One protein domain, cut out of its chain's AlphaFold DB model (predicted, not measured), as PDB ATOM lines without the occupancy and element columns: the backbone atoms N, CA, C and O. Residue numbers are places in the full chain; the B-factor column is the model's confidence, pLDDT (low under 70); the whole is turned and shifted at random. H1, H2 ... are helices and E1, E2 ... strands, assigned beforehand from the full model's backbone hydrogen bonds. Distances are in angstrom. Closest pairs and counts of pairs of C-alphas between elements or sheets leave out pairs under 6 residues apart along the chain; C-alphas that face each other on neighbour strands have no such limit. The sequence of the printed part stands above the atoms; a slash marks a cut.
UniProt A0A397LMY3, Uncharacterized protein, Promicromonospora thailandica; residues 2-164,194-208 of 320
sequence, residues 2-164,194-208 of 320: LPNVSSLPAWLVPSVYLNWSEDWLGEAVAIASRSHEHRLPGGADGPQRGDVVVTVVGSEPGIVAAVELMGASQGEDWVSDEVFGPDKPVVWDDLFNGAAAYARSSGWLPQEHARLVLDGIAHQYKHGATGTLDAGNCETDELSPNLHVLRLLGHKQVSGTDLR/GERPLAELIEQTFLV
ATOM      1  N   LEU A   2      -6.207  43.174  78.719       38.66
ATOM      2  CA  LEU A   2      -7.124  43.926  79.576       38.66
ATOM      3  C   LEU A   2      -8.535  43.333  79.384       38.66
ATOM      4  O   LEU A   2      -8.939  43.131  78.234       38.66
ATOM      5  N   PRO A   3      -9.253  42.954  80.455       42.38
ATOM      6  CA  PRO A   3     -10.642  42.528  80.344       42.38
ATOM      7  C   PRO A   3     -11.509  43.688  79.838       42.38
ATOM      8  O   PRO A   3     -11.197  44.853  80.064       42.38
ATOM      9  N   ASN A   4     -12.602  43.361  79.151       47.38
ATOM     10  CA  ASN A   4     -13.566  44.352  78.680       47.38
ATOM     11  C   ASN A   4     -14.223  45.015  79.909       47.38
ATOM     12  O   ASN A   4     -14.872  44.313  80.698       47.38
ATOM     13  N   VAL A   5     -14.028  46.325  80.108       54.66
ATOM     14  CA  VAL A   5     -14.501  47.071  81.299       54.66
ATOM     15  C   VAL A   5     -16.032  47.033  81.371       54.66
ATOM     16  O   VAL A   5     -16.617  46.989  82.454       54.66
ATOM     17  N   SER A   6     -16.679  46.862  80.218       48.19
ATOM     18  CA  SER A   6     -18.098  46.535  80.067       48.19
ATOM     19  C   SER A   6     -18.616  45.288  80.824       48.19
ATOM     20  O   SER A   6     -19.830  45.101  80.937       48.19
ATOM     21  N   SER A   7     -17.747  44.445  81.384       49.22
ATOM     22  CA  SER A   7     -18.142  43.302  82.227       49.22
ATOM     23  C   SER A   7     -18.057  43.572  83.736       49.22
ATOM     24  O   SER A   7     -18.515  42.750  84.531       49.22
ATOM     25  N   LEU A   8     -17.513  44.724  84.142       46.25
ATOM     26  CA  LEU A   8     -17.375  45.089  85.546       46.25
ATOM     27  C   LEU A   8     -18.662  45.744  86.084       46.25
ATOM     28  O   LEU A   8     -19.322  46.522  85.376       46.25
ATOM     29  N   PRO A   9     -19.033  45.460  87.347       46.25
ATOM     30  CA  PRO A   9     -20.008  46.257  88.080       46.25
ATOM     31  C   PRO A   9     -19.616  47.740  88.060       46.25
ATOM     32  O   PRO A   9     -18.433  48.050  88.157       46.25
ATOM     33  N   ALA A  10     -20.586  48.657  87.979       50.00
ATOM     34  CA  ALA A  10     -20.315  50.099  87.869       50.00
ATOM     35  C   ALA A  10     -19.335  50.613  88.945       50.00
ATOM     36  O   ALA A  10     -18.424  51.367  88.635       50.00
ATOM     37  N   TRP A  11     -19.435  50.108  90.178       51.78
ATOM     38  CA  TRP A  11     -18.567  50.467  91.308       51.78
ATOM     39  C   TRP A  11     -17.098  50.002  91.201       51.78
ATOM     40  O   TRP A  11     -16.303  50.342  92.070       51.78
ATOM     41  N   LEU A  12     -16.733  49.231  90.170       61.25
ATOM     42  CA  LEU A  12     -15.355  48.817  89.860       61.25
ATOM     43  C   LEU A  12     -14.748  49.590  88.679       61.25
ATOM     44  O   LEU A  12     -13.600  49.337  88.323       61.25
ATOM     45  N   VAL A  13     -15.508  50.498  88.054       65.31
ATOM     46  CA  VAL A  13     -14.979  51.378  87.007       65.31
ATOM     47  C   VAL A  13     -14.122  52.453  87.686       65.31
ATOM     48  O   VAL A  13     -14.650  53.145  88.560       65.31
ATOM     49  N   PRO A  14     -12.833  52.595  87.323       74.38
ATOM     50  CA  PRO A  14     -11.984  53.655  87.857       74.38
ATOM     51  C   PRO A  14     -12.592  55.029  87.572       74.38
ATOM     52  O   PRO A  14     -13.187  55.230  86.510       74.38
ATOM     53  N   SER A  15     -12.425  55.980  88.490       88.56
ATOM     54  CA  SER A  15     -12.767  57.374  88.210       88.56
ATOM     55  C   SER A  15     -11.862  57.873  87.083       88.56
ATOM     56  O   SER A  15     -10.649  57.659  87.125       88.56
ATOM     57  N   VAL A  16     -12.443  58.515  86.069       91.38
ATOM     58  CA  VAL A  16     -11.686  59.050  84.932       91.38
ATOM     59  C   VAL A  16     -11.672  60.568  85.004       91.38
ATOM     60  O   VAL A  16     -12.727  61.207  84.989       91.38
ATOM     61  N   TYR A  17     -10.472  61.130  85.052       93.12
ATOM     62  CA  TYR A  17     -10.231  62.552  84.904       93.12
ATOM     63  C   TYR A  17      -9.808  62.845  83.463       93.12
ATOM     64  O   TYR A  17      -8.831  62.286  82.963       93.12
ATOM     65  N   LEU A  18     -10.544  63.725  82.794       93.06
ATOM     66  CA  LEU A  18     -10.177  64.248  81.486       93.06
ATOM     67  C   LEU A  18      -9.217  65.424  81.672       93.06
ATOM     68  O   LEU A  18      -9.576  66.417  82.304       93.06
ATOM     69  N   ASN A  19      -8.016  65.311  81.112       92.56
ATOM     70  CA  ASN A  19      -7.034  66.386  81.044       92.56
ATOM     71  C   ASN A  19      -6.946  66.898  79.601       92.56
ATOM     72  O   ASN A  19      -6.252  66.313  78.774       92.56
ATOM     73  N   TRP A  20      -7.677  67.965  79.280       91.88
ATOM     74  CA  TRP A  20      -7.579  68.616  77.977       91.88
ATOM     75  C   TRP A  20      -6.505  69.703  78.014       91.88
ATOM     76  O   TRP A  20      -6.679  70.725  78.682       91.88
ATOM     77  N   SER A  21      -5.402  69.503  77.291       90.38
ATOM     78  CA  SER A  21      -4.304  70.473  77.258       90.38
ATOM     79  C   SER A  21      -4.513  71.527  76.169       90.38
ATOM     80  O   SER A  21      -4.769  71.204  75.007       90.38
ATOM     81  N   GLU A  22      -4.372  72.802  76.540       87.50
ATOM     82  CA  GLU A  22      -4.317  73.919  75.587       87.50
ATOM     83  C   GLU A  22      -2.938  74.036  74.917       87.50
ATOM     84  O   GLU A  22      -2.849  74.403  73.742       87.50
ATOM     85  N   ASP A  23      -1.862  73.673  75.630       89.88
ATOM     86  CA  ASP A  23      -0.510  73.563  75.071       89.88
ATOM     87  C   ASP A  23      -0.336  72.204  74.389       89.88
ATOM     88  O   ASP A  23       0.395  71.320  74.835       89.88
ATOM     89  N   TRP A  24      -1.061  72.029  73.286       89.69
ATOM     90  CA  TRP A  24      -1.077  70.771  72.548       89.69
ATOM     91  C   TRP A  24       0.316  70.345  72.073       89.69
ATOM     92  O   TRP A  24       0.576  69.148  71.978       89.69
ATOM     93  N   LEU A  25       1.203  71.298  71.751       90.94
ATOM     94  CA  LEU A  25       2.525  70.998  71.204       90.94
ATOM     95  C   LEU A  25       3.482  70.579  72.315       90.94
ATOM     96  O   LEU A  25       4.120  69.534  72.188       90.94
ATOM     97  N   GLY A  26       3.563  71.368  73.391       91.81
ATOM     98  CA  GLY A  26       4.396  71.044  74.543       91.81
ATOM     99  C   GLY A  26       3.998  69.704  75.155       91.81
ATOM    100  O   GLY A  26       4.853  68.840  75.342       91.81
ATOM    101  N   GLU A  27       2.697  69.486  75.353       91.44
ATOM    102  CA  GLU A  27       2.173  68.244  75.925       91.44
ATOM    103  C   GLU A  27       2.421  67.038  75.002       91.44
ATOM    104  O   GLU A  27       2.898  65.996  75.454       91.44
ATOM    105  N   ALA A  28       2.184  67.166  73.688       91.88
ATOM    106  CA  ALA A  28       2.442  66.074  72.744       91.88
ATOM    107  C   ALA A  28       3.928  65.693  72.688       91.88
ATOM    108  O   ALA A  28       4.252  64.505  72.646       91.88
ATOM    109  N   VAL A  29       4.837  66.677  72.712       92.19
ATOM    110  CA  VAL A  29       6.283  66.421  72.774       92.19
ATOM    111  C   VAL A  29       6.659  65.777  74.101       92.19
ATOM    112  O   VAL A  29       7.412  64.801  74.103       92.19
ATOM    113  N   ALA A  30       6.135  66.272  75.220       90.75
ATOM    114  CA  ALA A  30       6.453  65.740  76.533       90.75
ATOM    115  C   ALA A  30       6.004  64.279  76.686       90.75
ATOM    116  O   ALA A  30       6.800  63.442  77.113       90.75
ATOM    117  N   ILE A  31       4.790  63.948  76.237       89.62
ATOM    118  CA  ILE A  31       4.265  62.577  76.220       89.62
ATOM    119  C   ILE A  31       5.090  61.691  75.277       89.62
ATOM    120  O   ILE A  31       5.595  60.647  75.693       89.62
ATOM    121  N   ALA A  32       5.292  62.107  74.022       89.88
ATOM    122  CA  ALA A  32       5.999  61.298  73.025       89.88
ATOM    123  C   ALA A  32       7.481  61.057  73.375       89.88
ATOM    124  O   ALA A  32       8.054  60.040  72.976       89.88
ATOM    125  N   SER A  33       8.100  61.979  74.121       88.31
ATOM    126  CA  SER A  33       9.481  61.861  74.605       88.31
ATOM    127  C   SER A  33       9.613  61.284  76.013       88.31
ATOM    128  O   SER A  33      10.737  61.106  76.488       88.31
ATOM    129  N   ARG A  34       8.492  60.975  76.682       84.19
ATOM    130  CA  ARG A  34       8.450  60.525  78.086       84.19
ATOM    131  C   ARG A  34       9.184  61.488  79.024       84.19
ATOM    132  O   ARG A  34       9.896  61.080  79.943       84.19
ATOM    133  N   SER A  35       9.046  62.779  78.742       83.00
ATOM    134  CA  SER A  35       9.672  63.866  79.485       83.00
ATOM    135  C   SER A  35       8.925  64.141  80.788       83.00
ATOM    136  O   SER A  35       7.701  64.076  80.845       83.00
ATOM    137  N   HIS A  36       9.664  64.567  81.813       78.62
ATOM    138  CA  HIS A  36       9.100  65.109  83.059       78.62
ATOM    139  C   HIS A  36       8.370  66.450  82.866       78.62
ATOM    140  O   HIS A  36       7.793  66.985  83.808       78.62
ATOM    141  N   GLU A  37       8.440  67.032  81.667       82.31
ATOM    142  CA  GLU A  37       7.659  68.213  81.295       82.31
ATOM    143  C   GLU A  37       6.158  67.882  81.157       82.31
ATOM    144  O   GLU A  37       5.347  68.796  81.273       82.31
ATOM    145  N   HIS A  38       5.794  66.599  80.995       85.06
ATOM    146  CA  HIS A  38       4.406  66.128  81.017       85.06
ATOM    147  C   HIS A  38       3.875  66.230  82.442       85.06
ATOM    148  O   HIS A  38       4.369  65.546  83.344       85.06
ATOM    149  N   ARG A  39       2.901  67.112  82.664       78.19
ATOM    150  CA  ARG A  39       2.385  67.391  84.006       78.19
ATOM    151  C   ARG A  39       0.954  66.922  84.130       78.19
ATOM    152  O   ARG A  39       0.024  67.534  83.615       78.19
ATOM    153  N   LEU A  40       0.786  65.871  84.918       82.81
ATOM    154  CA  LEU A  40      -0.527  65.406  85.323       82.81
ATOM    155  C   LEU A  40      -1.197  66.429  86.253       82.81
ATOM    156  O   LEU A  40      -0.522  67.040  87.088       82.81
ATOM    157  N   PRO A  41      -2.524  66.613  86.146       81.56
ATOM    158  CA  PRO A  41      -3.248  67.543  86.997       81.56
ATOM    159  C   PRO A  41      -3.082  67.161  88.474       81.56
ATOM    160  O   PRO A  41      -3.186  65.995  88.855       81.56
ATOM    161  N   GLY A  42      -2.811  68.163  89.310       73.56
ATOM    162  CA  GLY A  42      -2.614  68.019  90.753       73.56
ATOM    163  C   GLY A  42      -3.599  68.862  91.569       73.56
ATOM    164  O   GLY A  42      -4.418  69.600  91.024       73.56
ATOM    165  N   GLY A  43      -3.502  68.770  92.897       75.44
ATOM    166  CA  GLY A  43      -4.310  69.557  93.836       75.44
ATOM    167  C   GLY A  43      -5.419  68.769  94.537       75.44
ATOM    168  O   GLY A  43      -5.601  67.576  94.310       75.44
ATOM    169  N   ALA A  44      -6.149  69.444  95.433       72.31
ATOM    170  CA  ALA A  44      -7.136  68.811  96.319       72.31
ATOM    171  C   ALA A  44      -8.333  68.186  95.576       72.31
ATOM    172  O   ALA A  44      -8.864  67.175  96.031       72.31
ATOM    173  N   ASP A  45      -8.708  68.764  94.433       77.38
ATOM    174  CA  ASP A  45      -9.797  68.289  93.567       77.38
ATOM    175  C   ASP A  45      -9.283  67.497  92.345       77.38
ATOM    176  O   ASP A  45     -10.059  67.129  91.457       77.38
ATOM    177  N   GLY A  46      -7.966  67.267  92.282       81.75
ATOM    178  CA  GLY A  46      -7.304  66.534  91.210       81.75
ATOM    179  C   GLY A  46      -7.416  65.010  91.358       81.75
ATOM    180  O   GLY A  46      -7.948  64.515  92.357       81.75
ATOM    181  N   PRO A  47      -6.907  64.256  90.369       86.06
ATOM    182  CA  PRO A  47      -6.853  62.800  90.410       86.06
ATOM    183  C   PRO A  47      -6.180  62.276  91.676       86.06
ATOM    184  O   PRO A  47      -5.238  62.885  92.179       86.06
ATOM    185  N   GLN A  48      -6.631  61.126  92.173       85.19
ATOM    186  CA  GLN A  48      -6.029  60.414  93.293       85.19
ATOM    187  C   GLN A  48      -5.443  59.077  92.841       85.19
ATOM    188  O   GLN A  48      -5.630  58.615  91.717       85.19
ATOM    189  N   ARG A  49      -4.717  58.420  93.748       84.38
ATOM    190  CA  ARG A  49      -4.149  57.097  93.489       84.38
ATOM    191  C   ARG A  49      -5.247  56.104  93.100       84.38
ATOM    192  O   ARG A  49      -6.172  55.875  93.872       84.38
ATOM    193  N   GLY A  50      -5.055  55.431  91.969       82.00
ATOM    194  CA  GLY A  50      -5.990  54.459  91.405       82.00
ATOM    195  C   GLY A  50      -6.988  55.049  90.409       82.00
ATOM    196  O   GLY A  50      -7.667  54.273  89.737       82.00
ATOM    197  N   ASP A  51      -7.052  56.376  90.280       88.25
ATOM    198  CA  ASP A  51      -7.824  57.026  89.223       88.25
ATOM    199  C   ASP A  51      -7.082  56.952  87.887       88.25
ATOM    200  O   ASP A  51      -5.874  56.712  87.827       88.25
ATOM    201  N   VAL A  52      -7.822  57.142  86.800       90.12
ATOM    202  CA  VAL A  52      -7.282  57.152  85.442       90.12
ATOM    203  C   VAL A  52      -7.330  58.570  84.899       90.12
ATOM    204  O   VAL A  52      -8.375  59.215  84.937       90.12
ATOM    205  N   VAL A  53      -6.214  59.045  84.357       91.81
ATOM    206  CA  VAL A  53      -6.153  60.305  83.615       91.81
ATOM    207  C   VAL A  53      -6.118  59.993  82.129       91.81
ATOM    208  O   VAL A  53      -5.320  59.175  81.674       91.81
ATOM    209  N   VAL A  54      -7.002  60.639  81.374       92.25
ATOM    210  CA  VAL A  54      -6.997  60.614  79.911       92.25
ATOM    211  C   VAL A  54      -6.575  61.994  79.440       92.25
ATOM    212  O   VAL A  54      -7.323  62.957  79.612       92.25
ATOM    213  N   THR A  55      -5.379  62.086  78.863       92.50
ATOM    214  CA  THR A  55      -4.851  63.345  78.335       92.50
ATOM    215  C   THR A  55      -5.218  63.477  76.866       92.50
ATOM    216  O   THR A  55      -4.879  62.618  76.046       92.50
ATOM    217  N   VAL A  56      -5.920  64.559  76.538       92.44
ATOM    218  CA  VAL A  56      -6.350  64.905  75.182       92.44
ATOM    219  C   VAL A  56      -5.663  66.198  74.772       92.44
ATOM    220  O   VAL A  56      -5.636  67.172  75.523       92.44
ATOM    221  N   VAL A  57      -5.104  66.200  73.570       91.75
ATOM    222  CA  VAL A  57      -4.416  67.348  72.977       91.75
ATOM    223  C   VAL A  57      -5.042  67.675  71.622       91.75
ATOM    224  O   VAL A  57      -5.696  66.834  71.004       91.75
ATOM    225  N   GLY A  58      -4.816  68.893  71.139       81.62
ATOM    226  CA  GLY A  58      -5.372  69.361  69.871       81.62
ATOM    227  C   GLY A  58      -6.676  70.137  70.041       81.62
ATOM    228  O   GLY A  58      -7.209  70.283  71.144       81.62
ATOM    229  N   SER A  59      -7.151  70.713  68.939       71.38
ATOM    230  CA  SER A  59      -8.256  71.676  68.953       71.38
ATOM    231  C   SER A  59      -9.592  71.050  68.571       71.38
ATOM    232  O   SER A  59     -10.517  71.117  69.373       71.38
ATOM    233  N   GLU A  60      -9.698  70.476  67.368       76.50
ATOM    234  CA  GLU A  60     -10.920  69.853  66.836       76.50
ATOM    235  C   GLU A  60     -10.609  69.027  65.563       76.50
ATOM    236  O   GLU A  60     -10.171  69.605  64.564       76.50
ATOM    237  N   PRO A  61     -10.803  67.694  65.580       83.81
ATOM    238  CA  PRO A  61     -11.179  66.899  66.749       83.81
ATOM    239  C   PRO A  61     -10.016  66.768  67.753       83.81
ATOM    240  O   PRO A  61      -8.854  66.956  67.399       83.81
ATOM    241  N   GLY A  62     -10.301  66.462  69.020       88.75
ATOM    242  CA  GLY A  62      -9.246  66.169  70.004       88.75
ATOM    243  C   GLY A  62      -8.562  64.825  69.729       88.75
ATOM    244  O   GLY A  62      -9.189  63.909  69.198       88.75
ATOM    245  N   ILE A  63      -7.293  64.680  70.116       90.31
ATOM    246  CA  ILE A  63      -6.531  63.428  70.019       90.31
ATOM    247  C   ILE A  63      -6.153  62.958  71.421       90.31
ATOM    248  O   ILE A  63      -5.509  63.685  72.175       90.31
ATOM    249  N   VAL A  64      -6.519  61.723  71.763       90.44
ATOM    250  CA  VAL A  64      -6.067  61.073  72.997       90.44
ATOM    251  C   VAL A  64      -4.570  60.796  72.878       90.44
ATOM    252  O   VAL A  64      -4.151  59.968  72.066       90.44
ATOM    253  N   ALA A  65      -3.775  61.497  73.683       89.31
ATOM    254  CA  ALA A  65      -2.322  61.390  73.692       89.31
ATOM    255  C   ALA A  65      -1.812  60.335  74.678       89.31
ATOM    256  O   ALA A  65      -0.860  59.623  74.365       89.31
ATOM    257  N   ALA A  66      -2.450  60.224  75.845       89.12
ATOM    258  CA  ALA A  66      -2.051  59.287  76.890       89.12
ATOM    259  C   ALA A  66      -3.250  58.826  77.728       89.12
ATOM    260  O   ALA A  66      -4.200  59.583  77.949       89.12
ATOM    261  N   VAL A  67      -3.179  57.586  78.224       88.62
ATOM    262  CA  VAL A  67      -4.028  57.109  79.325       88.62
ATOM    263  C   VAL A  67      -3.150  56.543  80.420       88.62
ATOM    264  O   VAL A  67      -2.388  55.595  80.210       88.62
ATOM    265  N   GLU A  68      -3.296  57.106  81.605       88.38
ATOM    266  CA  GLU A  68      -2.365  56.924  82.705       88.38
ATOM    267  C   GLU A  68      -3.118  56.512  83.966       88.38
ATOM    268  O   GLU A  68      -4.129  57.114  84.327       88.38
ATOM    269  N   LEU A  69      -2.637  55.465  84.638       86.44
ATOM    270  CA  LEU A  69      -3.141  55.066  85.948       86.44
ATOM    271  C   LEU A  69      -2.333  55.791  87.018       86.44
ATOM    272  O   LEU A  69      -1.118  55.614  87.120       86.44
ATOM    273  N   MET A  70      -3.017  56.578  87.839       85.12
ATOM    274  CA  MET A  70      -2.390  57.374  88.884       85.12
ATOM    275  C   MET A  70      -1.827  56.462  89.977       85.12
ATOM    276  O   MET A  70      -2.563  55.770  90.686       85.12
ATOM    277  N   GLY A  71      -0.504  56.444  90.107       78.00
ATOM    278  CA  GLY A  71       0.224  55.611  91.055       78.00
ATOM    279  C   GLY A  71       0.444  56.309  92.395       78.00
ATOM    280  O   GLY A  71      -0.496  56.684  93.092       78.00
ATOM    281  N   ALA A  72       1.702  56.415  92.816       64.88
ATOM    282  CA  ALA A  72       2.070  57.148  94.026       64.88
ATOM    283  C   ALA A  72       2.403  58.604  93.676       64.88
ATOM    284  O   ALA A  72       3.063  58.857  92.671       64.88
ATOM    285  N   SER A  73       2.000  59.554  94.519       64.88
ATOM    286  CA  SER A  73       2.476  60.932  94.408       64.88
ATOM    287  C   SER A  73       3.868  61.073  95.037       64.88
ATOM    288  O   SER A  73       4.154  60.499  96.093       64.88
ATOM    289  N   GLN A  74       4.745  61.836  94.387       57.78
ATOM    290  CA  GLN A  74       6.019  62.300  94.934       57.78
ATOM    291  C   GLN A  74       6.000  63.832  95.004       57.78
ATOM    292  O   GLN A  74       6.421  64.518  94.081       57.78
ATOM    293  N   GLY A  75       5.516  64.383  96.120       64.81
ATOM    294  CA  GLY A  75       5.345  65.833  96.258       64.81
ATOM    295  C   GLY A  75       4.124  66.328  95.480       64.81
ATOM    296  O   GLY A  75       3.026  65.824  95.711       64.81
ATOM    297  N   GLU A  76       4.313  67.315  94.597       60.59
ATOM    298  CA  GLU A  76       3.264  67.815  93.688       60.59
ATOM    299  C   GLU A  76       3.146  66.988  92.396       60.59
ATOM    300  O   GLU A  76       2.134  67.085  91.708       60.59
ATOM    301  N   ASP A  77       4.138  66.140  92.107       63.25
ATOM    302  CA  ASP A  77       4.202  65.348  90.881       63.25
ATOM    303  C   ASP A  77       3.660  63.927  91.094       63.25
ATOM    304  O   ASP A  77       3.805  63.312  92.160       63.25
ATOM    305  N   TRP A  78       3.048  63.373  90.050       68.69
ATOM    306  CA  TRP A  78       2.529  62.009  90.043       68.69
ATOM    307  C   TRP A  78       3.491  61.038  89.366       68.69
ATOM    308  O   TRP A  78       4.070  61.337  88.326       68.69
ATOM    309  N   VAL A  79       3.606  59.836  89.931       65.31
ATOM    310  CA  VAL A  79       4.137  58.674  89.214       65.31
ATOM    311  C   VAL A  79       2.946  57.916  88.640       65.31
ATOM    312  O   VAL A  79       2.128  57.404  89.407       65.31
ATOM    313  N   SER A  80       2.838  57.858  87.316       67.56
ATOM    314  CA  SER A  80       1.809  57.104  86.601       67.56
ATOM    315  C   SER A  80       2.376  55.825  85.984       67.56
ATOM    316  O   SER A  80       3.541  55.764  85.590       67.56
ATOM    317  N   ASP A  81       1.529  54.801  85.889       65.88
ATOM    318  CA  ASP A  81       1.764  53.685  84.976       65.88
ATOM    319  C   ASP A  81       1.054  54.000  83.650       65.88
ATOM    320  O   ASP A  81      -0.161  54.225  83.619       65.88
ATOM    321  N   GLU A  82       1.804  54.015  82.548       67.50
ATOM    322  CA  GLU A  82       1.269  54.201  81.194       67.50
ATOM    323  C   GLU A  82       0.396  52.984  80.826       67.50
ATOM    324  O   GLU A  82       0.896  51.882  80.586       67.50
ATOM    325  N   VAL A  83      -0.929  53.163  80.818       59.44
ATOM    326  CA  VAL A  83      -1.900  52.113  80.453       59.44
ATOM    327  C   VAL A  83      -2.096  52.080  78.940       59.44
ATOM    328  O   VAL A  83      -2.281  51.013  78.347       59.44
ATOM    329  N   PHE A  84      -2.030  53.257  78.320       61.38
ATOM    330  CA  PHE A  84      -2.072  53.459  76.884       61.38
ATOM    331  C   PHE A  84      -1.059  54.529  76.499       61.38
ATOM    332  O   PHE A  84      -1.097  55.635  77.043       61.38
ATOM    333  N   GLY A  85      -0.191  54.179  75.555       62.34
ATOM    334  CA  GLY A  85       0.833  55.080  75.057       62.34
ATOM    335  C   GLY A  85       0.483  55.769  73.743       62.34
ATOM    336  O   GLY A  85      -0.480  55.382  73.073       62.34
ATOM    337  N   PRO A  86       1.306  56.752  73.340       59.59
ATOM    338  CA  PRO A  86       1.097  57.595  72.159       59.59
ATOM    339  C   PRO A  86       1.138  56.808  70.835       59.59
ATOM    340  O   PRO A  86       0.714  57.288  69.785       59.59
ATOM    341  N   ASP A  87       1.596  55.558  70.896       65.31
ATOM    342  CA  ASP A  87       1.806  54.619  69.798       65.31
ATOM    343  C   ASP A  87       0.541  54.261  68.997       65.31
ATOM    344  O   ASP A  87       0.646  53.497  68.041       65.31
ATOM    345  N   LYS A  88      -0.652  54.735  69.380       72.88
ATOM    346  CA  LYS A  88      -1.913  54.559  68.639       72.88
ATOM    347  C   LYS A  88      -2.839  55.755  68.900       72.88
ATOM    348  O   LYS A  88      -3.754  55.623  69.700       72.88
ATOM    349  N   PRO A  89      -2.636  56.925  68.284       75.31
ATOM    350  CA  PRO A  89      -3.493  58.069  68.570       75.31
ATOM    351  C   PRO A  89      -4.954  57.759  68.220       75.31
ATOM    352  O   PRO A  89      -5.239  57.097  67.219       75.31
ATOM    353  N   VAL A  90      -5.865  58.240  69.065       84.44
ATOM    354  CA  VAL A  90      -7.313  58.040  68.939       84.44
ATOM    355  C   VAL A  90      -7.990  59.393  68.823       84.44
ATOM    356  O   VAL A  90      -7.723  60.283  69.630       84.44
ATOM    357  N   VAL A  91      -8.893  59.539  67.855       88.31
ATOM    358  CA  VAL A  91      -9.768  60.709  67.775       88.31
ATOM    359  C   VAL A  91     -10.785  60.637  68.916       88.31
ATOM    360  O   VAL A  91     -11.512  59.656  69.056       88.31
ATOM    361  N   TRP A  92     -10.822  61.675  69.751       89.88
ATOM    362  CA  TRP A  92     -11.699  61.761  70.921       89.88
ATOM    363  C   TRP A  92     -13.176  61.611  70.548       89.88
ATOM    364  O   TRP A  92     -13.915  60.868  71.198       89.88
ATOM    365  N   ASP A  93     -13.587  62.273  69.467       88.50
ATOM    366  CA  ASP A  93     -14.980  62.305  69.016       88.50
ATOM    367  C   ASP A  93     -15.499  60.923  68.577       88.50
ATOM    368  O   ASP A  93     -16.703  60.669  68.648       88.50
ATOM    369  N   ASP A  94     -14.596  60.001  68.230       86.62
ATOM    370  CA  ASP A  94     -14.922  58.637  67.798       86.62
ATOM    371  C   ASP A  94     -15.107  57.655  68.968       86.62
ATOM    372  O   ASP A  94     -15.505  56.505  68.762       86.62
ATOM    373  N   LEU A  95     -14.821  58.066  70.209       86.38
ATOM    374  CA  LEU A  95     -14.899  57.171  71.368       86.38
ATOM    375  C   LEU A  95     -16.340  56.793  71.718       86.38
ATOM    376  O   LEU A  95     -16.616  55.637  72.045       86.38
ATOM    377  N   PHE A  96     -17.255  57.764  71.687       86.56
ATOM    378  CA  PHE A  96     -18.670  57.552  71.973       86.56
ATOM    379  C   PHE A  96     -19.542  58.712  71.486       86.56
ATOM    380  O   PHE A  96     -19.111  59.859  71.385       86.56
ATOM    381  N   ASN A  97     -20.825  58.425  71.260       85.94
ATOM    382  CA  ASN A  97     -21.802  59.447  70.893       85.94
ATOM    383  C   ASN A  97     -21.933  60.503  72.003       85.94
ATOM    384  O   ASN A  97     -22.397  60.193  73.098       85.94
ATOM    385  N   GLY A  98     -21.577  61.750  71.692       85.75
ATOM    386  CA  GLY A  98     -21.600  62.866  72.642       85.75
ATOM    387  C   GLY A  98     -20.235  63.230  73.230       85.75
ATOM    388  O   GLY A  98     -20.172  64.174  74.014       85.75
ATOM    389  N   ALA A  99     -19.150  62.558  72.827       87.38
ATOM    390  CA  ALA A  99     -17.786  62.888  73.249       87.38
ATOM    391  C   ALA A  99     -17.416  64.361  72.994       87.38
ATOM    392  O   ALA A  99     -16.840  65.004  73.873       87.38
ATOM    393  N   ALA A 100     -17.853  64.933  71.869       87.62
ATOM    394  CA  ALA A 100     -17.629  66.339  71.518       87.62
ATOM    395  C   ALA A 100     -18.153  67.347  72.565       87.62
ATOM    396  O   ALA A 100     -17.671  68.475  72.630       87.62
ATOM    397  N   ALA A 101     -19.105  66.962  73.428       87.31
ATOM    398  CA  ALA A 101     -19.579  67.823  74.516       87.31
ATOM    399  C   ALA A 101     -18.503  68.110  75.582       87.31
ATOM    400  O   ALA A 101     -18.645  69.058  76.351       87.31
ATOM    401  N   TYR A 102     -17.446  67.295  75.623       87.19
ATOM    402  CA  TYR A 102     -16.306  67.434  76.529       87.19
ATOM    403  C   TYR A 102     -15.109  68.149  75.891       87.19
ATOM    404  O   TYR A 102     -14.062  68.275  76.531       87.19
ATOM    405  N   ALA A 103     -15.248  68.621  74.648       85.25
ATOM    406  CA  ALA A 103     -14.175  69.306  73.947       85.25
ATOM    407  C   ALA A 103     -13.672  70.514  74.747       85.25
ATOM    408  O   ALA A 103     -14.460  71.331  75.230       85.25
ATOM    409  N   ARG A 104     -12.344  70.623  74.871       85.75
ATOM    410  CA  ARG A 104     -11.652  71.725  75.567       85.75
ATOM    411  C   ARG A 104     -12.053  71.889  77.034       85.75
ATOM    412  O   ARG A 104     -11.965  72.985  77.583       85.75
ATOM    413  N   SER A 105     -12.517  70.814  77.667       86.81
ATOM    414  CA  SER A 105     -12.890  70.816  79.078       86.81
ATOM    415  C   SER A 105     -12.076  69.786  79.847       86.81
ATOM    416  O   SER A 105     -11.959  68.639  79.424       86.81
ATOM    417  N   SER A 106     -11.529  70.205  80.987       90.81
ATOM    418  CA  SER A 106     -10.849  69.318  81.931       90.81
ATOM    419  C   SER A 106     -11.726  69.089  83.151       90.81
ATOM    420  O   SER A 106     -12.385  70.012  83.639       90.81
ATOM    421  N   GLY A 107     -11.735  67.863  83.661       91.88
ATOM    422  CA  GLY A 107     -12.505  67.514  84.844       91.88
ATOM    423  C   GLY A 107     -12.924  66.055  84.904       91.88
ATOM    424  O   GLY A 107     -12.616  65.236  84.040       91.88
ATOM    425  N   TRP A 108     -13.657  65.738  85.964       92.25
ATOM    426  CA  TRP A 108     -14.168  64.398  86.208       92.25
ATOM    427  C   TRP A 108     -15.283  64.040  85.231       92.25
ATOM    428  O   TRP A 108     -16.280  64.757  85.111       92.25
ATOM    429  N   LEU A 109     -15.135  62.897  84.565       91.94
ATOM    430  CA  LEU A 109     -16.192  62.361  83.721       91.94
ATOM    431  C   LEU A 109     -17.271  61.685  84.577       91.94
ATOM    432  O   LEU A 109     -16.944  60.962  85.524       91.94
ATOM    433  N   PRO A 110     -18.561  61.842  84.221       90.44
ATOM    434  CA  PRO A 110     -19.618  61.003  84.767       90.44
ATOM    435  C   PRO A 110     -19.300  59.521  84.553       90.44
ATOM    436  O   PRO A 110     -18.729  59.145  83.528       90.44
ATOM    437  N   GLN A 111     -19.682  58.671  85.503       86.50
ATOM    438  CA  GLN A 111     -19.301  57.256  85.519       86.50
ATOM    439  C   GLN A 111     -19.731  56.508  84.246       86.50
ATOM    440  O   GLN A 111     -19.008  55.644  83.744       86.50
ATOM    441  N   GLU A 112     -20.893  56.858  83.699       86.81
ATOM    442  CA  GLU A 112     -21.404  56.336  82.438       86.81
ATOM    443  C   GLU A 112     -20.493  56.669  81.248       86.81
ATOM    444  O   GLU A 112     -20.230  55.796  80.423       86.81
ATOM    445  N   HIS A 113     -19.953  57.888  81.182       91.06
ATOM    446  CA  HIS A 113     -19.078  58.330  80.096       91.06
ATOM    447  C   HIS A 113     -17.634  57.879  80.306       91.06
ATOM    448  O   HIS A 113     -16.984  57.473  79.348       91.06
ATOM    449  N   ALA A 114     -17.157  57.842  81.554       89.88
ATOM    450  CA  ALA A 114     -15.864  57.268  81.917       89.88
ATOM    451  C   ALA A 114     -15.724  55.833  81.386       89.88
ATOM    452  O   ALA A 114     -14.722  55.478  80.766       89.88
ATOM    453  N   ARG A 115     -16.772  55.017  81.548       86.94
ATOM    454  CA  ARG A 115     -16.809  53.652  81.014       86.94
ATOM    455  C   ARG A 115     -16.756  53.613  79.489       86.94
ATOM    456  O   ARG A 115     -16.010  52.806  78.947       86.94
ATOM    457  N   LEU A 116     -17.517  54.473  78.812       89.44
ATOM    458  CA  LEU A 116     -17.520  54.550  77.347       89.44
ATOM    459  C   LEU A 116     -16.151  54.956  76.792       89.44
ATOM    460  O   LEU A 116     -15.691  54.350  75.831       89.44
ATOM    461  N   VAL A 117     -15.477  55.917  77.430       89.19
ATOM    462  CA  VAL A 117     -14.112  56.328  77.076       89.19
ATOM    463  C   VAL A 117     -13.145  55.155  77.207       89.19
ATOM    464  O   VAL A 117     -12.448  54.826  76.250       89.19
ATOM    465  N   LEU A 118     -13.130  54.473  78.356       87.50
ATOM    466  CA  LEU A 118     -12.219  53.347  78.582       87.50
ATOM    467  C   LEU A 118     -12.508  52.161  77.648       87.50
ATOM    468  O   LEU A 118     -11.570  51.568  77.115       87.50
ATOM    469  N   ASP A 119     -13.782  51.825  77.419       85.62
ATOM    470  CA  ASP A 119     -14.179  50.767  76.482       85.62
ATOM    471  C   ASP A 119     -13.809  51.142  75.031       85.62
ATOM    472  O   ASP A 119     -13.300  50.295  74.292       85.62
ATOM    473  N   GLY A 120     -14.003  52.404  74.630       84.25
ATOM    474  CA  GLY A 120     -13.635  52.923  73.310       84.25
ATOM    475  C   GLY A 120     -12.127  52.863  73.065       84.25
ATOM    476  O   GLY A 120     -11.681  52.295  72.067       84.25
ATOM    477  N   ILE A 121     -11.326  53.337  74.021       83.12
ATOM    478  CA  ILE A 121      -9.861  53.271  73.947       83.12
ATOM    479  C   ILE A 121      -9.388  51.811  73.919       83.12
ATOM    480  O   ILE A 121      -8.546  51.444  73.097       83.12
ATOM    481  N   ALA A 122      -9.957  50.938  74.757       80.50
ATOM    482  CA  ALA A 122      -9.618  49.515  74.761       80.50
ATOM    483  C   ALA A 122      -9.974  48.822  73.433       80.50
ATOM    484  O   ALA A 122      -9.219  47.965  72.954       80.50
ATOM    485  N   HIS A 123     -11.104  49.192  72.823       79.88
ATOM    486  CA  HIS A 123     -11.506  48.704  71.508       79.88
ATOM    487  C   HIS A 123     -10.481  49.099  70.440       79.88
ATOM    488  O   HIS A 123      -9.959  48.227  69.743       79.88
ATOM    489  N   GLN A 124     -10.121  50.380  70.363       74.50
ATOM    490  CA  GLN A 124      -9.155  50.869  69.379       74.50
ATOM    491  C   GLN A 124      -7.745  50.315  69.619       74.50
ATOM    492  O   GLN A 124      -7.057  49.902  68.686       74.50
ATOM    493  N   TYR A 125      -7.328  50.145  70.876       72.56
ATOM    494  CA  TYR A 125      -6.071  49.463  71.182       72.56
ATOM    495  C   TYR A 125      -6.016  48.054  70.569       72.56
ATOM    496  O   TYR A 125      -4.989  47.647  70.011       72.56
ATOM    497  N   LYS A 126      -7.123  47.307  70.655       75.00
ATOM    498  CA  LYS A 126      -7.225  45.928  70.169       75.00
ATOM    499  C   LYS A 126      -7.358  45.833  68.648       75.00
ATOM    500  O   LYS A 126      -6.857  44.869  68.069       75.00
ATOM    501  N   HIS A 127      -8.043  46.785  68.024       73.12
ATOM    502  CA  HIS A 127      -8.433  46.716  66.614       73.12
ATOM    503  C   HIS A 127      -7.638  47.655  65.689       73.12
ATOM    504  O   HIS A 127      -7.766  47.535  64.475       73.12
ATOM    505  N   GLY A 128      -6.754  48.490  66.244       65.06
ATOM    506  CA  GLY A 128      -5.986  49.501  65.513       65.06
ATOM    507  C   GLY A 128      -6.596  50.893  65.675       65.06
ATOM    508  O   GLY A 128      -7.752  51.017  66.075       65.06
ATOM    509  N   ALA A 129      -5.808  51.932  65.387       65.88
ATOM    510  CA  ALA A 129      -6.309  53.303  65.378       65.88
ATOM    511  C   ALA A 129      -7.462  53.405  64.371       65.88
ATOM    512  O   ALA A 129      -7.303  53.057  63.198       65.88
ATOM    513  N   THR A 130      -8.623  53.844  64.842       69.44
ATOM    514  CA  THR A 130      -9.793  54.087  64.000       69.44
ATOM    515  C   THR A 130     -10.083  55.573  64.002       69.44
ATOM    516  O   THR A 130      -9.993  56.209  65.048       69.44
ATOM    517  N   GLY A 131     -10.419  56.105  62.834       80.12
ATOM    518  CA  GLY A 131     -10.767  57.507  62.666       80.12
ATOM    519  C   GLY A 131     -10.137  58.095  61.418       80.12
ATOM    520  O   GLY A 131      -9.229  57.511  60.809       80.12
ATOM    521  N   THR A 132     -10.641  59.258  61.045       86.88
ATOM    522  CA  THR A 132     -10.103  60.086  59.973       86.88
ATOM    523  C   THR A 132      -9.751  61.460  60.521       86.88
ATOM    524  O   THR A 132     -10.321  61.927  61.504       86.88
ATOM    525  N   LEU A 133      -8.770  62.104  59.900       88.69
ATOM    526  CA  LEU A 133      -8.452  63.499  60.159       88.69
ATOM    527  C   LEU A 133      -8.265  64.207  58.820       88.69
ATOM    528  O   LEU A 133      -7.660  63.658  57.896       88.69
ATOM    529  N   ASP A 134      -8.763  65.435  58.724       88.06
ATOM    530  CA  ASP A 134      -8.332  66.353  57.680       88.06
ATOM    531  C   ASP A 134      -6.959  66.938  58.052       88.06
ATOM    532  O   ASP A 134      -6.799  67.636  59.060       88.06
ATOM    533  N   ALA A 135      -5.952  66.620  57.242       84.25
ATOM    534  CA  ALA A 135      -4.590  67.116  57.414       84.25
ATOM    535  C   ALA A 135      -4.475  68.630  57.168       84.25
ATOM    536  O   ALA A 135      -3.511  69.254  57.621       84.25
ATOM    537  N   GLY A 136      -5.451  69.224  56.478       84.06
ATOM    538  CA  GLY A 136      -5.354  70.571  55.943       84.06
ATOM    539  C   GLY A 136      -4.447  70.626  54.714       84.06
ATOM    540  O   GLY A 136      -4.196  69.614  54.054       84.06
ATOM    541  N   ASN A 137      -3.958  71.822  54.392       79.31
ATOM    542  CA  ASN A 137      -3.142  72.044  53.203       79.31
ATOM    543  C   ASN A 137      -1.768  72.621  53.559       79.31
ATOM    544  O   ASN A 137      -1.631  73.747  54.035       79.31
ATOM    545  N   CYS A 138      -0.737  71.827  53.274       76.94
ATOM    546  CA  CYS A 138       0.658  72.174  53.500       76.94
ATOM    547  C   CYS A 138       1.137  73.327  52.601       76.94
ATOM    548  O   CYS A 138       1.930  74.150  53.051       76.94
ATOM    549  N   GLU A 139       0.617  73.443  51.373       72.25
ATOM    550  CA  GLU A 139       1.020  74.485  50.418       72.25
ATOM    551  C   GLU A 139       0.502  75.879  50.798       72.25
ATOM    552  O   GLU A 139       1.153  76.883  50.502       72.25
ATOM    553  N   THR A 140      -0.665  75.958  51.446       72.69
ATOM    554  CA  THR A 140      -1.270  77.229  51.884       72.69
ATOM    555  C   THR A 140      -0.913  77.601  53.322       72.69
ATOM    556  O   THR A 140      -1.376  78.632  53.802       72.69
ATOM    557  N   ASP A 141      -0.068  76.807  53.991       72.31
ATOM    558  CA  ASP A 141       0.239  76.920  55.428       72.31
ATOM    559  C   ASP A 141      -1.018  76.796  56.321       72.31
ATOM    560  O   ASP A 141      -1.037  77.213  57.477       72.31
ATOM    561  N   GLU A 142      -2.080  76.177  55.794       78.88
ATOM    562  CA  GLU A 142      -3.338  75.871  56.489       78.88
ATOM    563  C   GLU A 142      -3.338  74.407  56.950       78.88
ATOM    564  O   GLU A 142      -4.294  73.656  56.746       78.88
ATOM    565  N   LEU A 143      -2.224  73.966  57.537       81.06
ATOM    566  CA  LEU A 143      -2.119  72.633  58.119       81.06
ATOM    567  C   LEU A 143      -2.899  72.543  59.424       81.06
ATOM    568  O   LEU A 143      -2.836  73.429  60.280       81.06
ATOM    569  N   SER A 144      -3.565  71.409  59.611       85.94
ATOM    570  CA  SER A 144      -4.221  71.093  60.870       85.94
ATOM    571  C   SER A 144      -3.175  70.937  61.985       85.94
ATOM    572  O   SER A 144      -2.253  70.126  61.843       85.94
ATOM    573  N   PRO A 145      -3.304  71.636  63.131       87.25
ATOM    574  CA  PRO A 145      -2.443  71.410  64.297       87.25
ATOM    575  C   PRO A 145      -2.445  69.944  64.750       87.25
ATOM    576  O   PRO A 145      -1.425  69.413  65.194       87.25
ATOM    577  N   ASN A 146      -3.574  69.264  64.552       89.50
ATOM    578  CA  ASN A 146      -3.743  67.852  64.862       89.50
ATOM    579  C   ASN A 146      -2.843  66.947  64.015       89.50
ATOM    580  O   ASN A 146      -2.425  65.902  64.498       89.50
ATOM    581  N   LEU A 147      -2.472  67.349  62.793       89.75
ATOM    582  CA  LEU A 147      -1.502  66.596  61.999       89.75
ATOM    583  C   LEU A 147      -0.130  66.575  62.683       89.75
ATOM    584  O   LEU A 147       0.538  65.542  62.723       89.75
ATOM    585  N   HIS A 148       0.278  67.711  63.260       90.94
ATOM    586  CA  HIS A 148       1.538  67.797  63.988       90.94
ATOM    587  C   HIS A 148       1.515  66.881  65.213       90.94
ATOM    588  O   HIS A 148       2.412  66.057  65.381       90.94
ATOM    589  N   VAL A 149       0.451  66.977  66.013       91.38
ATOM    590  CA  VAL A 149       0.204  66.098  67.163       91.38
ATOM    591  C   VAL A 149       0.287  64.629  66.756       91.38
ATOM    592  O   VAL A 149       1.069  63.882  67.342       91.38
ATOM    593  N   LEU A 150      -0.483  64.212  65.743       90.56
ATOM    594  CA  LEU A 150      -0.505  62.825  65.273       90.56
ATOM    595  C   LEU A 150       0.891  62.349  64.907       90.56
ATOM    596  O   LEU A 150       1.281  61.243  65.279       90.56
ATOM    597  N   ARG A 151       1.663  63.182  64.203       90.44
ATOM    598  CA  ARG A 151       3.007  62.804  63.783       90.44
ATOM    599  C   ARG A 151       3.985  62.691  64.954       90.44
ATOM    600  O   ARG A 151       4.868  61.829  64.905       90.44
ATOM    601  N   LEU A 152       3.856  63.534  65.976       92.25
ATOM    602  CA  LEU A 152       4.680  63.472  67.187       92.25
ATOM    603  C   LEU A 152       4.359  62.219  68.005       92.25
ATOM    604  O   LEU A 152       5.259  61.433  68.289       92.25
ATOM    605  N   LEU A 153       3.078  61.987  68.301       90.12
ATOM    606  CA  LEU A 153       2.625  60.823  69.069       90.12
ATOM    607  C   LEU A 153       2.897  59.509  68.318       90.12
ATOM    608  O   LEU A 153       3.388  58.537  68.884       90.12
ATOM    609  N   GLY A 154       2.679  59.503  67.001       88.75
ATOM    610  CA  GLY A 154       2.963  58.368  66.125       88.75
ATOM    611  C   GLY A 154       4.447  58.142  65.824       88.75
ATOM    612  O   GLY A 154       4.772  57.213  65.086       88.75
ATOM    613  N   HIS A 155       5.370  58.945  66.371       89.94
ATOM    614  CA  HIS A 155       6.786  58.888  66.002       89.94
ATOM    615  C   HIS A 155       7.392  57.494  66.157       89.94
ATOM    616  O   HIS A 155       8.026  56.999  65.225       89.94
ATOM    617  N   LYS A 156       7.134  56.834  67.287       87.56
ATOM    618  CA  LYS A 156       7.651  55.494  67.573       87.56
ATOM    619  C   LYS A 156       7.153  54.429  66.601       87.56
ATOM    620  O   LYS A 156       7.889  53.487  66.319       87.56
ATOM    621  N   GLN A 157       5.941  54.579  66.064       85.38
ATOM    622  CA  GLN A 157       5.397  53.656  65.061       85.38
ATOM    623  C   GLN A 157       6.223  53.694  63.769       85.38
ATOM    624  O   GLN A 157       6.419  52.664  63.132       85.38
ATOM    625  N   VAL A 158       6.738  54.875  63.415       85.75
ATOM    626  CA  VAL A 158       7.507  55.107  62.186       85.75
ATOM    627  C   VAL A 158       8.998  54.828  62.390       85.75
ATOM    628  O   VAL A 158       9.630  54.186  61.556       85.75
ATOM    629  N   SER A 159       9.586  55.319  63.486       86.06
ATOM    630  CA  SER A 159      11.036  55.256  63.725       86.06
ATOM    631  C   SER A 159      11.485  54.024  64.517       86.06
ATOM    632  O   SER A 159      12.666  53.676  64.498       86.06
ATOM    633  N   GLY A 160      10.568  53.366  65.232       87.06
ATOM    634  CA  GLY A 160      10.878  52.289  66.171       87.06
ATOM    635  C   GLY A 160      11.517  52.757  67.484       87.06
ATOM    636  O   GLY A 160      11.881  51.916  68.310       87.06
ATOM    637  N   THR A 161      11.666  54.067  67.704       86.88
ATOM    638  CA  THR A 161      12.267  54.642  68.916       86.88
ATOM    639  C   THR A 161      11.381  55.720  69.525       86.88
ATOM    640  O   THR A 161      10.615  56.360  68.815       86.88
ATOM    641  N   ASP A 162      11.499  55.936  70.835       86.44
ATOM    642  CA  ASP A 162      10.840  57.067  71.497       86.44
ATOM    643  C   ASP A 162      11.393  58.396  70.932       86.44
ATOM    644  O   ASP A 162      12.563  58.470  70.529       86.44
ATOM    645  N   LEU A 163      10.544  59.426  70.884       89.94
ATOM    646  CA  LEU A 163      10.894  60.747  70.361       89.94
ATOM    647  C   LEU A 163      11.938  61.411  71.267       89.94
ATOM    648  O   LEU A 163      11.822  61.383  72.491       89.94
ATOM    649  N   ARG A 164      12.961  62.038  70.693       90.62
ATOM    650  CA  ARG A 164      13.970  62.782  71.461       90.62
ATOM    651  C   ARG A 164      13.637  64.268  71.501       90.62
ATOM    652  O   ARG A 164      12.848  64.758  70.707       90.62
ATOM    653  N   GLY A 194      -8.135  65.962  51.783       74.81
ATOM    654  CA  GLY A 194      -9.289  65.740  52.668       74.81
ATOM    655  C   GLY A 194      -9.038  64.722  53.784       74.81
ATOM    656  O   GLY A 194      -7.895  64.383  54.097       74.81
ATOM    657  N   GLU A 195     -10.130  64.242  54.388       86.38
ATOM    658  CA  GLU A 195     -10.100  63.268  55.483       86.38
ATOM    659  C   GLU A 195      -9.392  61.965  55.081       86.38
ATOM    660  O   GLU A 195      -9.828  61.253  54.172       86.38
ATOM    661  N   ARG A 196      -8.315  61.630  55.800       87.50
ATOM    662  CA  ARG A 196      -7.551  60.384  55.633       87.50
ATOM    663  C   ARG A 196      -7.483  59.589  56.935       87.50
ATOM    664  O   ARG A 196      -7.546  60.186  58.012       87.50
ATOM    665  N   PRO A 197      -7.330  58.253  56.865       88.38
ATOM    666  CA  PRO A 197      -7.096  57.424  58.042       88.38
ATOM    667  C   PRO A 197      -5.868  57.884  58.835       88.38
ATOM    668  O   PRO A 197      -4.830  58.200  58.256       88.38
ATOM    669  N   LEU A 198      -5.946  57.846  60.168       87.88
ATOM    670  CA  LEU A 198      -4.846  58.305  61.034       87.88
ATOM    671  C   LEU A 198      -3.524  57.572  60.762       87.88
ATOM    672  O   LEU A 198      -2.468  58.195  60.750       87.88
ATOM    673  N   ALA A 199      -3.577  56.258  60.522       85.06
ATOM    674  CA  ALA A 199      -2.389  55.457  60.223       85.06
ATOM    675  C   ALA A 199      -1.686  55.923  58.937       85.06
ATOM    676  O   ALA A 199      -0.465  56.045  58.914       85.06
ATOM    677  N   GLU A 200      -2.462  56.255  57.902       87.50
ATOM    678  CA  GLU A 200      -1.936  56.785  56.643       87.50
ATOM    679  C   GLU A 200      -1.257  58.144  56.865       87.50
ATOM    680  O   GLU A 200      -0.140  58.362  56.401       87.50
ATOM    681  N   LEU A 201      -1.878  59.030  57.650       88.88
ATOM    682  CA  LEU A 201      -1.305  60.336  57.987       88.88
ATOM    683  C   LEU A 201       0.003  60.229  58.775       88.88
ATOM    684  O   LEU A 201       0.938  60.983  58.513       88.88
ATOM    685  N   ILE A 202       0.091  59.301  59.728       88.38
ATOM    686  CA  ILE A 202       1.309  59.081  60.521       88.38
ATOM    687  C   ILE A 202       2.471  58.648  59.620       88.38
ATOM    688  O   ILE A 202       3.589  59.135  59.797       88.38
ATOM    689  N   GLU A 203       2.208  57.772  58.650       86.56
ATOM    690  CA  GLU A 203       3.212  57.262  57.711       86.56
ATOM    691  C   GLU A 203       3.625  58.296  56.649       86.56
ATOM    692  O   GLU A 203       4.800  58.362  56.290       86.56
ATOM    693  N   GLN A 204       2.682  59.109  56.160       87.50
ATOM    694  CA  GLN A 204       2.901  60.075  55.072       87.50
ATOM    695  C   GLN A 204       3.359  61.466  55.542       87.50
ATOM    696  O   GLN A 204       3.692  62.319  54.717       87.50
ATOM    697  N   THR A 205       3.386  61.712  56.853       89.56
ATOM    698  CA  THR A 205       3.820  62.999  57.409       89.56
ATOM    699  C   THR A 205       5.271  62.938  57.874       89.56
ATOM    700  O   THR A 205       5.680  62.060  58.637       89.56
ATOM    701  N   PHE A 206       6.061  63.935  57.493       90.06
ATOM    702  CA  PHE A 206       7.461  64.075  57.883       90.06
ATOM    703  C   PHE A 206       7.668  65.274  58.802       90.06
ATOM    704  O   PHE A 206       6.981  66.281  58.682       90.06
ATOM    705  N   LEU A 207       8.650  65.195  59.702       92.50
ATOM    706  CA  LEU A 207       9.085  66.342  60.500       92.50
ATOM    707  C   LEU A 207      10.295  66.995  59.831       92.50
ATOM    708  O   LEU A 207      11.340  66.367  59.633       92.50
ATOM    709  N   VAL A 208      10.158  68.267  59.472       91.81
ATOM    710  CA  VAL A 208      11.181  69.030  58.750       91.81
ATOM    711  C   VAL A 208      11.436  70.373  59.421       91.81
ATOM    712  O   VAL A 208      10.549  70.974  60.017       91.81
TER     713      VAL A 208
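Overview. This is residues 2 to 164 and 194 to 208 of the 320 residues of an uncharacterized protein of Promicromonospora thailandica (UniProt A0A397LMY3). A strongly twisted sheet of four strands lies between helices in three layers, with H3 across one face and H1 and H4 side by side on the other. Toward one end of the longest axis a smaller group gathers round H4 and H6, which touch: the little sheet E5 E6, the short helix H5, which is about level with H4 along that axis, and E7. The printed part has 178 residues with six named helices and seven named strands, in the order E1 H1 E2 E3 E4 H2 H3 E5 H4 H5 E6 H6 E7; the class is mixed. The large sheet runs E1 E2 E3 E4, mixed; E5 and E6 are antiparallel. The whole is compact, with a radius of gyration of the C-alphas of 15.8 A and spans of 50 by 35 by 29 A.

Arrangement. Edge strand E1, residues 16 to 20, is parallel to E2, residues 52 to 57, with N 17 and O 52 2.8 A apart, within hydrogen-bond range. With H1, residues 24 to 32, they form a strand-helix-strand unit, two parallel neighbours with a helix between, its crossover right-handed. E2, E3, residues 63 to 74, and E4, residues 77 to 84, form a meander, each strand the antiparallel neighbour of the one before; N 55 and O 66 are 2.9 A apart, N 69 and O 81 3.0 A. E3 bends by 78 degrees at residue 71. H1 runs across the strands at a height over the sheet of 9.3 A. On the opposite face H3, residues 111 to 127, also runs across them, at 9.9 A. H4, residues 145 to 153, touches H1 at a shallow tilt of 12 degrees, the same way; the closest C-alphas, of Ala 32 and Leu 153, are 5.2 A apart. H6, residues 198 to 204, touches H4, about perpendicular at 82 degrees, closest at C-alphas 151 and 202, 5.2 A. H5, residues 155 to 159, only just touches H6, with 3 pairs of C-alphas within 8 A, the closest being 158 and 203, 6.6 A. E5, residues 132 to 134, and E6, residues 195 to 197, have N 133 and O 196 3.0 A apart. E7, residues 205 to 208, pairs with no named strand. H2, residues 99 to 102, touches no helix. Every O i to N i+4 pair is within hydrogen-bond range in H1, H3, H4, H5 and H6; H2 is too short for one.

Along the chain. E1 begins at C-alpha 16 (-11.686, 59.050, 84.932). From first to last C-alpha E3 measures 27.9 A, E4 19.4 A and H3 24.2 A. E7 ends at C-alpha 208 (11.181, 69.030, 58.750).

Size, cuts and confidence. The C-alphas farthest apart, of Pro 9 and Glu 139, are 51.6 A apart. Residues 165 to 193 are not printed; C-alphas 164 and 194 are 30.0 A apart. The links H1 to E2 and E4 to H2 are long. Residues 2 to 13, 72 to 87 and 128 to 130 have pLDDT under 70.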